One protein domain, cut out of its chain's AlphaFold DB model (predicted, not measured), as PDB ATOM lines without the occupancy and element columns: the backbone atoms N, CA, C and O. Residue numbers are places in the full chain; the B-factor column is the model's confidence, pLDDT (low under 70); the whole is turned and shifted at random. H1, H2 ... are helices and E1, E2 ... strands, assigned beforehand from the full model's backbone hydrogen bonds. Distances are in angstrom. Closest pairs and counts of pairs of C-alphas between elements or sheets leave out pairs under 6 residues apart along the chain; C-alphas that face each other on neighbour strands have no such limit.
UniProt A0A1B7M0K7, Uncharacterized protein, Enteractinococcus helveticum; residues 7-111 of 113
ATOM      1  N   HIS A   7       6.015  -3.922 -29.555       82.75
ATOM      2  CA  HIS A   7       6.350  -5.339 -29.599       82.75
ATOM      3  C   HIS A   7       5.796  -6.054 -30.845       82.75
ATOM      4  O   HIS A   7       6.540  -6.763 -31.519       82.75
ATOM      5  N   GLN A   8       4.530  -5.836 -31.208       83.56
ATOM      6  CA  GLN A   8       3.945  -6.405 -32.427       83.56
ATOM      7  C   GLN A   8       4.667  -5.924 -33.686       83.56
ATOM      8  O   GLN A   8       4.958  -6.740 -34.557       83.56
ATOM      9  N   PHE A   9       5.019  -4.638 -33.766       84.31
ATOM     10  CA  PHE A   9       5.807  -4.112 -34.884       84.31
ATOM     11  C   PHE A   9       7.138  -4.863 -35.051       84.31
ATOM     12  O   PHE A   9       7.441  -5.354 -36.138       84.31
ATOM     13  N   LEU A  10       7.897  -5.025 -33.961       88.06
ATOM     14  CA  LEU A  10       9.175  -5.744 -33.979       88.06
ATOM     15  C   LEU A  10       9.007  -7.212 -34.394       88.06
ATOM     16  O   LEU A  10       9.831  -7.749 -35.136       88.06
ATOM     17  N   LEU A  11       7.927  -7.862 -33.953       87.50
ATOM     18  CA  LEU A  11       7.616  -9.232 -34.356       87.50
ATOM     19  C   LEU A  11       7.309  -9.332 -35.852       87.50
ATOM     20  O   LEU A  11       7.815 -10.239 -36.508       87.50
ATOM     21  N   VAL A  12       6.523  -8.403 -36.400       89.25
ATOM     22  CA  VAL A  12       6.212  -8.358 -37.837       89.25
ATOM     23  C   VAL A  12       7.476  -8.139 -38.652       89.25
ATOM     24  O   VAL A  12       7.710  -8.879 -39.606       89.25
ATOM     25  N   GLN A  13       8.312  -7.182 -38.249       90.12
ATOM     26  CA  GLN A  13       9.584  -6.908 -38.908       90.12
ATOM     27  C   GLN A  13      10.481  -8.152 -38.920       90.12
ATOM     28  O   GLN A  13      10.977  -8.546 -39.975       90.12
ATOM     29  N   ARG A  14      10.637  -8.827 -37.774       91.81
ATOM     30  CA  ARG A  14      11.459 -10.041 -37.673       91.81
ATOM     31  C   ARG A  14      10.878 -11.211 -38.465       91.81
ATOM     32  O   ARG A  14      11.629 -11.982 -39.056       91.81
ATOM     33  N   SER A  15       9.553 -11.361 -38.481       91.75
ATOM     34  CA  SER A  15       8.876 -12.351 -39.320       91.75
ATOM     35  C   SER A  15       9.116 -12.078 -40.800       91.75
ATOM     36  O   SER A  15       9.484 -13.005 -41.510       91.75
ATOM     37  N   LEU A  16       8.977 -10.830 -41.251       91.06
ATOM     38  CA  LEU A  16       9.234 -10.460 -42.640       91.06
ATOM     39  C   LEU A  16      10.688 -10.748 -43.034       91.06
ATOM     40  O   LEU A  16      10.915 -11.418 -44.032       91.06
ATOM     41  N   GLN A  17      11.659 -10.331 -42.216       92.56
ATOM     42  CA  GLN A  17      13.081 -10.606 -42.457       92.56
ATOM     43  C   GLN A  17      13.372 -12.102 -42.614       92.56
ATOM     44  O   GLN A  17      14.098 -12.495 -43.520       92.56
ATOM     45  N   ARG A  18      12.779 -12.957 -41.768       93.38
ATOM     46  CA  ARG A  18      12.933 -14.416 -41.890       93.38
ATOM     47  C   ARG A  18      12.396 -14.949 -43.215       93.38
ATOM     48  O   ARG A  18      13.044 -15.802 -43.808       93.38
ATOM     49  N   MET A  19      11.248 -14.448 -43.667       92.25
ATOM     50  CA  MET A  19      10.672 -14.871 -44.944       92.25
ATOM     51  C   MET A  19      11.518 -14.407 -46.132       92.25
ATOM     52  O   MET A  19      11.688 -15.170 -47.072       92.25
ATOM     53  N   LEU A  20      12.084 -13.197 -46.077       89.69
ATOM     54  CA  LEU A  20      12.981 -12.695 -47.123       89.69
ATOM     55  C   LEU A  20      14.267 -13.529 -47.207       89.69
ATOM     56  O   LEU A  20      14.636 -13.960 -48.291       89.69
ATOM     57  N   ILE A  21      14.878 -13.874 -46.069       92.06
ATOM     58  CA  ILE A  21      16.040 -14.784 -46.033       92.06
ATOM     59  C   ILE A  21      15.674 -16.174 -46.581       92.06
ATOM     60  O   ILE A  21      16.472 -16.813 -47.261       92.06
ATOM     61  N   ALA A  22      14.476 -16.676 -46.274       91.31
ATOM     62  CA  ALA A  22      14.002 -17.946 -46.815       91.31
ATOM     63  C   ALA A  22      13.756 -17.875 -48.336       91.31
ATOM     64  O   ALA A  22      14.054 -18.841 -49.037       91.31
ATOM     65  N   ALA A  23      13.283 -16.733 -48.845       88.25
ATOM     66  CA  ALA A  23      13.142 -16.476 -50.278       88.25
ATOM     67  C   ALA A  23      14.505 -16.487 -50.981       88.25
ATOM     68  O   ALA A  23      14.674 -17.207 -51.958       88.25
ATOM     69  N   GLU A  24      15.496 -15.776 -50.434       87.75
ATOM     70  CA  GLU A  24      16.872 -15.744 -50.958       87.75
ATOM     71  C   GLU A  24      17.516 -17.135 -51.011       87.75
ATOM     72  O   GLU A  24      18.326 -17.422 -51.887       87.75
ATOM     73  N   ARG A  25      17.144 -18.020 -50.082       91.62
ATOM     74  CA  ARG A  25      17.614 -19.412 -50.036       91.62
ATOM     75  C   ARG A  25      16.799 -20.368 -50.911       91.62
ATOM     76  O   ARG A  25      17.140 -21.545 -50.964       91.62
ATOM     77  N   GLY A  26      15.718 -19.904 -51.537       88.19
ATOM     78  CA  GLY A  26      14.838 -20.733 -52.362       88.19
ATOM     79  C   GLY A  26      14.063 -21.799 -51.580       88.19
ATOM     80  O   GLY A  26      13.760 -22.850 -52.132       88.19
ATOM     81  N   VAL A  27      13.763 -21.564 -50.294       93.75
ATOM     82  CA  VAL A  27      13.108 -22.563 -49.420       93.75
ATOM     83  C   VAL A  27      11.653 -22.236 -49.073       93.75
ATOM     84  O   VAL A  27      11.065 -22.891 -48.216       93.75
ATOM     85  N   LEU A  28      11.071 -21.211 -49.700       91.31
ATOM     86  CA  LEU A  28       9.650 -20.903 -49.533       91.31
ATOM     87  C   LEU A  28       8.778 -21.917 -50.271       91.31
ATOM     88  O   LEU A  28       9.068 -22.288 -51.407       91.31
ATOM     89  N   VAL A  29       7.674 -22.314 -49.640       93.44
ATOM     90  CA  VAL A  29       6.717 -23.248 -50.241       93.44
ATOM     91  C   VAL A  29       5.596 -22.482 -50.945       93.44
ATOM     92  O   VAL A  29       4.974 -21.582 -50.371       93.44
ATOM     93  N   TYR A  30       5.324 -22.863 -52.192       91.75
ATOM     94  CA  TYR A  30       4.228 -22.324 -52.992       91.75
ATOM     95  C   TYR A  30       2.958 -23.151 -52.805       91.75
ATOM     96  O   TYR A  30       2.967 -24.366 -52.996       91.75
ATOM     97  N   GLY A  31       1.841 -22.485 -52.517       90.88
ATOM     98  CA  GLY A  31       0.545 -23.148 -52.461       90.88
ATOM     99  C   GLY A  31      -0.544 -22.353 -51.754       90.88
ATOM    100  O   GLY A  31      -0.324 -21.317 -51.122       90.88
ATOM    101  N   LYS A  32      -1.790 -22.829 -51.881       85.94
ATOM    102  CA  LYS A  32      -2.974 -22.121 -51.361       85.94
ATOM    103  C   LYS A  32      -2.952 -21.953 -49.848       85.94
ATOM    104  O   LYS A  32      -3.619 -21.036 -49.366       85.94
ATOM    105  N   SER A  33      -2.197 -22.761 -49.113       86.81
ATOM    106  CA  SER A  33      -2.099 -22.714 -47.650       86.81
ATOM    107  C   SER A  33      -0.676 -22.456 -47.150       86.81
ATOM    108  O   SER A  33      -0.465 -22.430 -45.942       86.81
ATOM    109  N   ASP A  34       0.256 -22.190 -48.062       92.75
ATOM    110  CA  ASP A  34       1.691 -22.178 -47.788       92.75
ATOM    111  C   ASP A  34       2.237 -20.746 -47.697       92.75
ATOM    112  O   ASP A  34       1.480 -19.799 -47.447       92.75
ATOM    113  N   ASP A  35       3.551 -20.587 -47.838       93.69
ATOM    114  CA  ASP A  35       4.248 -19.318 -47.626       93.69
ATOM    115  C   ASP A  35       3.933 -18.294 -48.712       93.69
ATOM    116  O   ASP A  35       3.680 -17.125 -48.404       93.69
ATOM    117  N   VAL A  36       3.929 -18.737 -49.969       93.56
ATOM    118  CA  VAL A  36       3.647 -17.908 -51.141       93.56
ATOM    119  C   VAL A  36       2.427 -18.448 -51.865       93.56
ATOM    120  O   VAL A  36       2.304 -19.645 -52.116       93.56
ATOM    121  N   TYR A  37       1.518 -17.550 -52.229       94.31
ATOM    122  CA  TYR A  37       0.340 -17.902 -53.005       94.31
ATOM    123  C   TYR A  37       0.149 -16.978 -54.201       94.31
ATOM    124  O   TYR A  37       0.138 -15.758 -54.052       94.31
ATOM    125  N   GLU A  38      -0.068 -17.570 -55.372       93.81
ATOM    126  CA  GLU A  38      -0.511 -16.851 -56.560       93.81
ATOM    127  C   GLU A  38      -1.989 -16.470 -56.428       93.81
ATOM    128  O   GLU A  38      -2.876 -17.307 -56.216       93.81
ATOM    129  N   MET A  39      -2.267 -15.176 -56.535       93.19
ATOM    130  CA  MET A  39      -3.611 -14.660 -56.347       93.19
ATOM    131  C   MET A  39      -4.463 -14.932 -57.587       93.19
ATOM    132  O   MET A  39      -4.363 -14.231 -58.579       93.19
ATOM    133  N   ARG A  40      -5.396 -15.887 -57.509       91.25
ATOM    134  CA  ARG A  40      -6.268 -16.266 -58.647       91.25
ATOM    135  C   ARG A  40      -7.010 -15.111 -59.328       91.25
ATOM    136  O   ARG A  40      -7.257 -15.175 -60.522       91.25
ATOM    137  N   ILE A  41      -7.404 -14.084 -58.571       91.75
ATOM    138  CA  ILE A  41      -8.092 -12.902 -59.120       91.75
ATOM    139  C   ILE A  41      -7.155 -12.016 -59.957       91.75
ATOM    140  O   ILE A  41      -7.628 -11.256 -60.790       91.75
ATOM    141  N   GLN A  42      -5.844 -12.106 -59.724       92.94
ATOM    142  CA  GLN A  42      -4.816 -11.389 -60.462       92.94
ATOM    143  C   GLN A  42      -3.498 -12.186 -60.405       92.94
ATOM    144  O   GLN A  42      -2.680 -11.927 -59.519       92.94
ATOM    145  N   PRO A  43      -3.274 -13.147 -61.322       89.50
ATOM    146  CA  PRO A  43      -2.124 -14.062 -61.262       89.50
ATOM    147  C   PRO A  43      -0.756 -13.370 -61.299       89.50
ATOM    148  O   PRO A  43       0.217 -13.887 -60.770       89.50
ATOM    149  N   ALA A  44      -0.687 -12.146 -61.834       89.94
ATOM    150  CA  ALA A  44       0.516 -11.312 -61.778       89.94
ATOM    151  C   ALA A  44       0.925 -10.894 -60.347       89.94
ATOM    152  O   ALA A  44       1.994 -10.308 -60.167       89.94
ATOM    153  N   ILE A  45       0.077 -11.140 -59.341       94.50
ATOM    154  CA  ILE A  45       0.323 -10.830 -57.934       94.50
ATOM    155  C   ILE A  45       0.537 -12.106 -57.131       94.50
ATOM    156  O   ILE A  45      -0.336 -12.971 -57.026       94.50
ATOM    157  N   LEU A  46       1.679 -12.137 -56.458       94.38
ATOM    158  CA  LEU A  46       2.027 -13.106 -55.439       94.38
ATOM    159  C   LEU A  46       1.768 -12.512 -54.051       94.38
ATOM    160  O   LEU A  46       1.976 -11.324 -53.784       94.38
ATOM    161  N   GLU A  47       1.299 -13.361 -53.148       94.94
ATOM    162  CA  GLU A  47       1.076 -13.043 -51.746       94.94
ATOM    163  C   GLU A  47       2.045 -13.848 -50.883       94.94
ATOM    164  O   GLU A  47       1.900 -15.061 -50.755       94.94
ATOM    165  N   LEU A  48       2.978 -13.163 -50.223       94.88
ATOM    166  CA  LEU A  48       3.783 -13.735 -49.153       94.88
ATOM    167  C   LEU A  48       3.023 -13.606 -47.831       94.88
ATOM    168  O   LEU A  48       2.611 -12.517 -47.403       94.88
ATOM    169  N   ARG A  49       2.846 -14.736 -47.155       94.44
ATOM    170  CA  ARG A  49       2.020 -14.847 -45.961       94.44
ATOM    171  C   ARG A  49       2.869 -14.879 -44.714       94.44
ATOM    172  O   ARG A  49       3.531 -15.859 -44.397       94.44
ATOM    173  N   LEU A  50       2.756 -13.824 -43.916       91.31
ATOM    174  CA  LEU A  50       3.285 -13.875 -42.566       91.31
ATOM    175  C   LEU A  50       2.342 -14.760 -41.739       91.31
ATOM    176  O   LEU A  50       1.145 -14.477 -41.614       91.31
ATOM    177  N   GLN A  51       2.891 -15.840 -41.180       81.06
ATOM    178  CA  GLN A  51       2.149 -16.820 -40.373       81.06
ATOM    179  C   GLN A  51       1.526 -16.195 -39.113       81.06
ATOM    180  O   GLN A  51       0.524 -16.673 -38.573       81.06
ATOM    181  N   ARG A  52       2.090 -15.078 -38.645       81.25
ATOM    182  CA  ARG A  52       1.646 -14.385 -37.436       81.25
ATOM    183  C   ARG A  52       0.356 -13.597 -37.665       81.25
ATOM    184  O   ARG A  52       0.205 -12.863 -38.640       81.25
ATOM    185  N   THR A  53      -0.547 -13.721 -36.698       85.44
ATOM    186  CA  THR A  53      -1.699 -12.835 -36.533       85.44
ATOM    187  C   THR A  53      -1.324 -11.718 -35.561       85.44
ATOM    188  O   THR A  53      -0.673 -11.975 -34.550       85.44
ATOM    189  N   VAL A  54      -1.733 -10.492 -35.860       87.56
ATOM    190  CA  VAL A  54      -1.533  -9.307 -35.022       87.56
ATOM    191  C   VAL A  54      -2.850  -8.943 -34.354       87.56
ATOM    192  O   VAL A  54      -3.890  -9.004 -35.003       87.56
ATOM    193  N   GLN A  55      -2.817  -8.596 -33.068       88.12
ATOM    194  CA  GLN A  55      -4.023  -8.257 -32.312       88.12
ATOM    195  C   GLN A  55      -4.228  -6.746 -32.281       88.12
ATOM    196  O   GLN A  55      -3.355  -6.015 -31.814       88.12
ATOM    197  N   TYR A  56      -5.387  -6.308 -32.753       84.62
ATOM    198  CA  TYR A  56      -5.878  -4.937 -32.681       84.62
ATOM    199  C   TYR A  56      -7.097  -4.874 -31.748       84.62
ATOM    200  O   TYR A  56      -7.688  -5.916 -31.456       84.62
ATOM    201  N   PRO A  57      -7.497  -3.678 -31.275       85.38
ATOM    202  CA  PRO A  57      -8.672  -3.534 -30.409       85.38
ATOM    203  C   PRO A  57      -9.969  -4.093 -31.013       85.38
ATOM    204  O   PRO A  57     -10.831  -4.570 -30.284       85.38
ATOM    205  N   ASP A  58     -10.097  -4.061 -32.340       88.12
ATOM    206  CA  ASP A  58     -11.248  -4.544 -33.110       88.12
ATOM    207  C   ASP A  58     -11.085  -5.991 -33.616       88.12
ATOM    208  O   ASP A  58     -11.955  -6.509 -34.319       88.12
ATOM    209  N   GLY A  59      -9.987  -6.665 -33.254       89.88
ATOM    210  CA  GLY A  59      -9.804  -8.095 -33.474       89.88
ATOM    211  C   GLY A  59      -8.448  -8.488 -34.051       89.88
ATOM    212  O   GLY A  59      -7.463  -7.752 -34.030       89.88
ATOM    213  N   ALA A  60      -8.394  -9.713 -34.566       91.75
ATOM    214  CA  ALA A  60      -7.166 -10.333 -35.034       91.75
ATOM    215  C   ALA A  60      -6.955 -10.082 -36.536       91.75
ATOM    216  O   ALA A  60      -7.882 -10.216 -37.334       91.75
ATOM    217  N   TYR A  61      -5.726  -9.763 -36.943       92.31
ATOM    218  CA  TYR A  61      -5.375  -9.381 -38.310       92.31
ATOM    219  C   TYR A  61      -4.245 -10.237 -38.878       92.31
ATOM    220  O   TYR A  61      -3.245 -10.508 -38.218       92.31
ATOM    221  N   LYS A  62      -4.368 -10.634 -40.143       92.62
ATOM    222  CA  LYS A  62      -3.328 -11.320 -40.913       92.62
ATOM    223  C   LYS A  62      -2.532 -10.309 -41.729       92.62
ATOM    224  O   LYS A  62      -3.123  -9.433 -42.356       92.62
ATOM    225  N   ILE A  63      -1.210 -10.463 -41.757       92.19
ATOM    226  CA  ILE A  63      -0.316  -9.593 -42.532       92.19
ATOM    227  C   ILE A  63       0.145 -10.305 -43.796       92.19
ATOM    228  O   ILE A  63       0.454 -11.499 -43.766       92.19
ATOM    229  N   ARG A  64       0.158  -9.559 -44.900       94.25
ATOM    230  CA  ARG A  64       0.490 -10.018 -46.245       94.25
ATOM    231  C   ARG A  64       1.419  -9.025 -46.919       94.25
ATOM    232  O   ARG A  64       1.166  -7.821 -46.860       94.25
ATOM    233  N   LEU A  65       2.473  -9.538 -47.541       94.25
ATOM    234  CA  LEU A  65       3.262  -8.784 -48.505       94.25
ATOM    235  C   LEU A  65       2.782  -9.181 -49.900       94.25
ATOM    236  O   LEU A  65       2.842 -10.352 -50.262       94.25
ATOM    237  N   TYR A  66       2.300  -8.205 -50.657       95.25
ATOM    238  CA  TYR A  66       1.952  -8.362 -52.064       95.25
ATOM    239  C   TYR A  66       3.137  -7.935 -52.917       95.25
ATOM    240  O   TYR A  66       3.705  -6.862 -52.688       95.25
ATOM    241  N   PHE A  67       3.500  -8.767 -53.883       94.00
ATOM    242  CA  PHE A  67       4.627  -8.537 -54.778       94.00
ATOM    243  C   PHE A  67       4.375  -9.185 -56.141       94.00
ATOM    244  O   PHE A  67       3.391  -9.900 -56.322       94.00
ATOM    245  N   SER A  68       5.244  -8.908 -57.104       92.56
ATOM    246  CA  SER A  68       5.234  -9.544 -58.420       92.56
ATOM    247  C   SER A  68       6.644  -9.942 -58.819       92.56
ATOM    248  O   SER A  68       7.610  -9.313 -58.387       92.56
ATOM    249  N   GLU A  69       6.732 -10.980 -59.639       88.81
ATOM    250  CA  GLU A  69       7.942 -11.389 -60.339       88.81
ATOM    251  C   GLU A  69       7.643 -11.317 -61.846       88.81
ATOM    252  O   GLU A  69       6.994 -12.216 -62.389       88.81
ATOM    253  N   PRO A  70       7.994 -10.209 -62.523       82.94
ATOM    254  CA  PRO A  70       7.654 -10.023 -63.927       82.94
ATOM    255  C   PRO A  70       8.387 -11.034 -64.814       82.94
ATOM    256  O   PRO A  70       9.601 -11.182 -64.723       82.94
ATOM    257  N   VAL A  71       7.678 -11.660 -65.757       82.31
ATOM    258  CA  VAL A  71       8.275 -12.626 -66.705       82.31
ATOM    259  C   VAL A  71       9.390 -11.994 -67.549       82.31
ATOM    260  O   VAL A  71      10.359 -12.660 -67.900       82.31
ATOM    261  N   SER A  72       9.281 -10.698 -67.853       80.56
ATOM    262  CA  SER A  72      10.306  -9.940 -68.581       80.56
ATOM    263  C   SER A  72      11.589  -9.704 -67.777       80.56
ATOM    264  O   SER A  72      12.605  -9.327 -68.355       80.56
ATOM    265  N   GLN A  73      11.545  -9.897 -66.459       78.12
ATOM    266  CA  GLN A  73      12.627  -9.638 -65.515       78.12
ATOM    267  C   GLN A  73      12.659 -10.755 -64.455       78.12
ATOM    268  O   GLN A  73      12.301 -10.522 -63.296       78.12
ATOM    269  N   PRO A  74      13.047 -11.984 -64.844       76.00
ATOM    270  CA  PRO A  74      13.062 -13.116 -63.925       76.00
ATOM    271  C   PRO A  74      13.974 -12.829 -62.728       76.00
ATOM    272  O   PRO A  74      14.992 -12.149 -62.863       76.00
ATOM    273  N   SER A  75      13.609 -13.345 -61.551       73.75
ATOM    274  CA  SER A  75      14.324 -13.122 -60.284       73.75
ATOM    275  C   SER A  75      14.281 -11.691 -59.729       73.75
ATOM    276  O   SER A  75      14.877 -11.431 -58.681       73.75
ATOM    277  N   ILE A  76      13.554 -10.762 -60.361       80.12
ATOM    278  CA  ILE A  76      13.276  -9.441 -59.787       80.12
ATOM    279  C   ILE A  76      11.946  -9.479 -59.039       80.12
ATOM    280  O   ILE A  76      10.882  -9.675 -59.620       80.12
ATOM    281  N   LEU A  77      12.010  -9.226 -57.730       83.31
ATOM    282  CA  LEU A  77      10.835  -9.113 -56.873       83.31
ATOM    283  C   LEU A  77      10.426  -7.650 -56.717       83.31
ATOM    284  O   LEU A  77      11.074  -6.869 -56.019       83.31
ATOM    285  N   VAL A  78       9.299  -7.286 -57.320       85.31
ATOM    286  CA  VAL A  78       8.707  -5.956 -57.172       85.31
ATOM    287  C   VAL A  78       7.729  -5.987 -56.003       85.31
ATOM    288  O   VAL A  78       6.583  -6.420 -56.132       85.31
ATOM    289  N   ALA A  79       8.186  -5.540 -54.834       82.50
ATOM    290  CA  ALA A  79       7.333  -5.414 -53.658       82.50
ATOM    291  C   ALA A  79       6.311  -4.284 -53.855       82.50
ATOM    292  O   ALA A  79       6.669  -3.111 -53.941       82.50
ATOM    293  N   ALA A  80       5.022  -4.627 -53.872       83.25
ATOM    294  CA  ALA A  80       3.959  -3.649 -54.059       83.25
ATOM    295  C   ALA A  80       3.553  -3.017 -52.728       83.25
ATOM    296  O   ALA A  80       3.603  -1.793 -52.578       83.25
ATOM    297  N   ARG A  81       3.124  -3.838 -51.754       89.88
ATOM    298  CA  ARG A  81       2.627  -3.363 -50.451       89.88
ATOM    299  C   ARG A  81       2.664  -4.420 -49.349       89.88
ATOM    300  O   ARG A  81       2.283  -5.566 -49.557       89.88
ATOM    301  N   LEU A  82       2.963  -3.971 -48.129       91.06
ATOM    302  CA  LEU A  82       2.690  -4.699 -46.889       91.06
ATOM    303  C   LEU A  82       1.345  -4.230 -46.310       91.06
ATOM    304  O   LEU A  82       1.168  -3.043 -46.028       91.06
ATOM    305  N   ARG A  83       0.381  -5.138 -46.143       92.88
ATOM    306  CA  ARG A  83      -0.969  -4.812 -45.649       92.88
ATOM    307  C   ARG A  83      -1.446  -5.802 -44.596       92.88
ATOM    308  O   ARG A  83      -1.046  -6.964 -44.575       92.88
ATOM    309  N   ALA A  84      -2.343  -5.327 -43.741       92.00
ATOM    310  CA  ALA A  84      -3.060  -6.139 -42.773       92.00
ATOM    311  C   ALA A  84      -4.526  -6.264 -43.195       92.00
ATOM    312  O   ALA A  84      -5.121  -5.299 -43.670       92.00
ATOM    313  N   LYS A  85      -5.112  -7.443 -43.001       93.12
ATOM    314  CA  LYS A  85      -6.547  -7.689 -43.180       93.12
ATOM    315  C   LYS A  85      -7.117  -8.373 -41.937       93.12
ATOM    316  O   LYS A  85      -6.387  -9.161 -41.331       93.12
ATOM    317  N   PRO A  86      -8.389  -8.152 -41.579       94.12
ATOM    318  CA  PRO A  86      -9.043  -8.940 -40.540       94.12
ATOM    319  C   PRO A  86      -8.925 -10.449 -40.801       94.12
ATOM    320  O   PRO A  86      -8.950 -10.903 -41.948       94.12
ATOM    321  N   ALA A  87      -8.794 -11.249 -39.747       91.75
ATOM    322  CA  ALA A  87      -8.715 -12.708 -39.807       91.75
ATOM    323  C   ALA A  87     -10.113 -13.361 -39.845       91.75
ATOM    324  O   ALA A  87     -10.354 -14.359 -39.175       91.75
ATOM    325  N   ASN A  88     -11.036 -12.777 -40.609       92.19
ATOM    326  CA  ASN A  88     -12.425 -13.212 -40.761       92.19
ATOM    327  C   ASN A  88     -12.879 -13.056 -42.228       92.19
ATOM    328  O   ASN A  88     -12.087 -12.674 -43.096       92.19
ATOM    329  N   GLU A  89     -14.153 -13.329 -42.516       90.62
ATOM    330  CA  GLU A  89     -14.708 -13.236 -43.874       90.62
ATOM    331  C   GLU A  89     -14.623 -11.830 -44.480       90.62
ATOM    332  O   GLU A  89     -14.318 -11.682 -45.664       90.62
ATOM    333  N   ALA A  90     -14.815 -10.776 -43.679       90.56
ATOM    334  CA  ALA A  90     -14.648  -9.399 -44.149       90.56
ATOM    335  C   ALA A  90     -13.208  -9.133 -44.626       90.56
ATOM    336  O   ALA A  90     -12.980  -8.354 -45.556       90.56
ATOM    337  N   GLY A  91     -12.235  -9.843 -44.050       92.06
ATOM    338  CA  GLY A  91     -10.856  -9.852 -44.510       92.06
ATOM    339  C   GLY A  91     -10.671 -10.386 -45.929       92.06
ATOM    340  O   GLY A  91      -9.767  -9.930 -46.621       92.06
ATOM    341  N   LEU A  92     -11.504 -11.318 -46.404       90.81
ATOM    342  CA  LEU A  92     -11.403 -11.833 -47.777       90.81
ATOM    343  C   LEU A  92     -11.761 -10.760 -48.811       90.81
ATOM    344  O   LEU A  92     -11.063 -10.624 -49.810       90.81
ATOM    345  N   ARG A  93     -12.781  -9.936 -48.537       92.69
ATOM    346  CA  ARG A  93     -13.120  -8.792 -49.402       92.69
ATOM    347  C   ARG A  93     -11.980  -7.774 -49.443       92.69
ATOM    348  O   ARG A  93     -11.491  -7.456 -50.520       92.69
ATOM    349  N   ARG A  94     -11.464  -7.387 -48.268       93.50
ATOM    350  CA  ARG A  94     -10.283  -6.508 -48.137       93.50
ATOM    351  C   ARG A  94      -9.065  -7.044 -48.892       93.50
ATOM    352  O   ARG A  94      -8.308  -6.270 -49.462       93.50
ATOM    353  N   GLN A  95      -8.855  -8.361 -48.886       93.69
ATOM    354  CA  GLN A  95      -7.751  -8.988 -49.613       93.69
ATOM    355  C   GLN A  95      -7.867  -8.760 -51.120       93.69
ATOM    356  O   GLN A  95      -6.867  -8.426 -51.746       93.69
ATOM    357  N   ASN A  96      -9.064  -8.889 -51.693       94.19
ATOM    358  CA  ASN A  96      -9.271  -8.634 -53.119       94.19
ATOM    359  C   ASN A  96      -8.953  -7.177 -53.479       94.19
ATOM    360  O   ASN A  96      -8.297  -6.934 -54.491       94.19
ATOM    361  N   ASP A  97      -9.347  -6.227 -52.630       94.81
ATOM    362  CA  ASP A  97      -9.021  -4.809 -52.824       94.81
ATOM    363  C   ASP A  97      -7.506  -4.578 -52.760       94.81
ATOM    364  O   ASP A  97      -6.936  -3.928 -53.632       94.81
ATOM    365  N   HIS A  98      -6.815  -5.186 -51.786       95.38
ATOM    366  CA  HIS A  98      -5.355  -5.100 -51.694       95.38
ATOM    367  C   HIS A  98      -4.647  -5.646 -52.937       95.38
ATOM    368  O   HIS A  98      -3.635  -5.080 -53.350       95.38
ATOM    369  N   VAL A  99      -5.151  -6.738 -53.514       94.81
ATOM    370  CA  VAL A  99      -4.581  -7.336 -54.728       94.81
ATOM    371  C   VAL A  99      -4.744  -6.399 -55.921       94.81
ATOM    372  O   VAL A  99      -3.761  -6.137 -56.610       94.81
ATOM    373  N   LYS A 100      -5.944  -5.841 -56.126       94.44
ATOM    374  CA  LYS A 100      -6.209  -4.872 -57.204       94.44
ATOM    375  C   LYS A 100      -5.313  -3.639 -57.083       94.44
ATOM    376  O   LYS A 100      -4.626  -3.283 -58.035       94.44
ATOM    377  N   ASP A 101      -5.247  -3.053 -55.890       94.25
ATOM    378  CA  ASP A 101      -4.374  -1.914 -55.585       94.25
ATOM    379  C   ASP A 101      -2.897  -2.213 -55.867       94.25
ATOM    380  O   ASP A 101      -2.163  -1.366 -56.377       94.25
ATOM    381  N   SER A 102      -2.439  -3.406 -55.480       94.50
ATOM    382  CA  SER A 102      -1.045  -3.819 -55.662       94.50
ATOM    383  C   SER A 102      -0.712  -3.983 -57.141       94.50
ATOM    384  O   SER A 102       0.358  -3.563 -57.570       94.50
ATOM    385  N   TYR A 103      -1.649  -4.519 -57.922       93.44
ATOM    386  CA  TYR A 103      -1.499  -4.655 -59.363       93.44
ATOM    387  C   TYR A 103      -1.409  -3.320 -60.084       93.44
ATOM    388  O   TYR A 103      -0.493  -3.144 -60.879       93.44
ATOM    389  N   LEU A 104      -2.273  -2.354 -59.758       92.62
ATOM    390  CA  LEU A 104      -2.181  -1.005 -60.329       92.62
ATOM    391  C   LEU A 104      -0.808  -0.373 -60.068       92.62
ATOM    392  O   LEU A 104      -0.205   0.203 -60.964       92.62
ATOM    393  N   ARG A 105      -0.281  -0.555 -58.855       90.06
ATOM    394  CA  ARG A 105       1.024  -0.020 -58.452       90.06
ATOM    395  C   ARG A 105       2.190  -0.682 -59.194       90.06
ATOM    396  O   ARG A 105       3.167  -0.018 -59.515       90.06
ATOM    397  N   ILE A 106       2.090  -1.984 -59.455       89.75
ATOM    398  CA  ILE A 106       3.084  -2.719 -60.249       89.75
ATOM    399  C   ILE A 106       2.999  -2.328 -61.723       89.75
ATOM    400  O   ILE A 106       4.038  -2.110 -62.335       89.75
ATOM    401  N   LYS A 107       1.790  -2.194 -62.283       89.81
ATOM    402  CA  LYS A 107       1.594  -1.701 -63.652       89.81
ATOM    403  C   LYS A 107       2.258  -0.342 -63.848       89.81
ATOM    404  O   LYS A 107       3.057  -0.192 -64.762       89.81
ATOM    405  N   GLU A 108       1.988   0.595 -62.940       89.00
ATOM    406  CA  GLU A 108       2.599   1.926 -62.934       89.00
ATOM    407  C   GLU A 108       4.132   1.843 -62.860       89.00
ATOM    408  O   GLU A 108       4.818   2.451 -63.675       89.00
ATOM    409  N   PHE A 109       4.675   1.035 -61.942       85.56
ATOM    410  CA  PHE A 109       6.124   0.848 -61.798       85.56
ATOM    411  C   PHE A 109       6.790   0.272 -63.056       85.56
ATOM    412  O   PHE A 109       7.911   0.647 -63.388       85.56
ATOM    413  N   LEU A 110       6.111  -0.642 -63.751       85.00
ATOM    414  CA  LEU A 110       6.619  -1.291 -64.959       85.00
ATOM    415  C   LEU A 110       6.301  -0.515 -66.248       85.00
ATOM    416  O   LEU A 110       6.709  -0.957 -67.320       85.00
ATOM    417  N   GLY A 111       5.571   0.602 -66.169       85.31
ATOM    418  CA  GLY A 111       5.125   1.355 -67.344       85.31
ATOM    419  C   GLY A 111       4.144   0.583 -68.234       85.31
ATOM    420  O   GLY A 111       4.161   0.747 -69.450       85.31
TER     421      GLY A 111
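Overview. This is residues 7 to 111 of the 113 residues of an uncharacterized protein of Enteractinococcus helveticum (UniProt A0A1B7M0K7). A strongly twisted sheet of four antiparallel strands lies between two helices, H1 over one face and H2 over the other, both running along the strands. The long strands E2, E3 and E4 make the core, and E1 is a short edge strand. The 105 printed residues hold H1, E1, E2, E3, E4 and H2 in that order along the chain. The sheet order is E1, E2, E3, E4, a meander, each strand the antiparallel neighbour of the one before. The class is mixed, helices and strands; the whole is compact, with a radius of gyration of the C-alphas of 13.7 A and spans of 43 by 30 by 23 A.

Along the chain. H1, residues 7 to 24, begins at C-alpha 7 (6.350, -5.339, -29.599) and is 26.0 A long. E1 is residues 36 to 38, 6.9 A. E2, residues 46 to 56, is 25.4 A and bends by 72 degrees at residue 51. E3, residues 59 to 68, is 29.2 A; E4, residues 78 to 86, is 24.5 A. H2, residues 89 to 110, is 32.3 A and ends at C-alpha 110 (6.619, -1.291, -64.959).

Arrangement. E1 and E2 form a hairpin, with N 37 and O 47 at 2.9 A. So do E2 and E3, with N 48 and O 65 at 2.8 A, and E3 and E4, with N 64 and O 83 at 2.9 A. H1 is on the sheet at a height of 9.5 A and touches E2; their closest C-alphas, Ser 15 and Leu 50, are 6.6 A apart. H2 is on the opposite face, at a height of 8.3 A, over E3 and E4; its closest C-alphas to E4 are Gly 91 and Lys 85, 5.0 A. H1 and H2 are apart. Every O i to N i+4 pair is within hydrogen-bond range in H1, and 17 of 18 in H2.

Size, cuts and confidence. The C-alphas farthest apart, Pro 57 and Ser 72, are 43.1 A from each other. The printed part has no cut. The link from H1 to E1, 11 residues, is long. The mean pLDDT of the printed part is 89.8, and no printed residue is under 70.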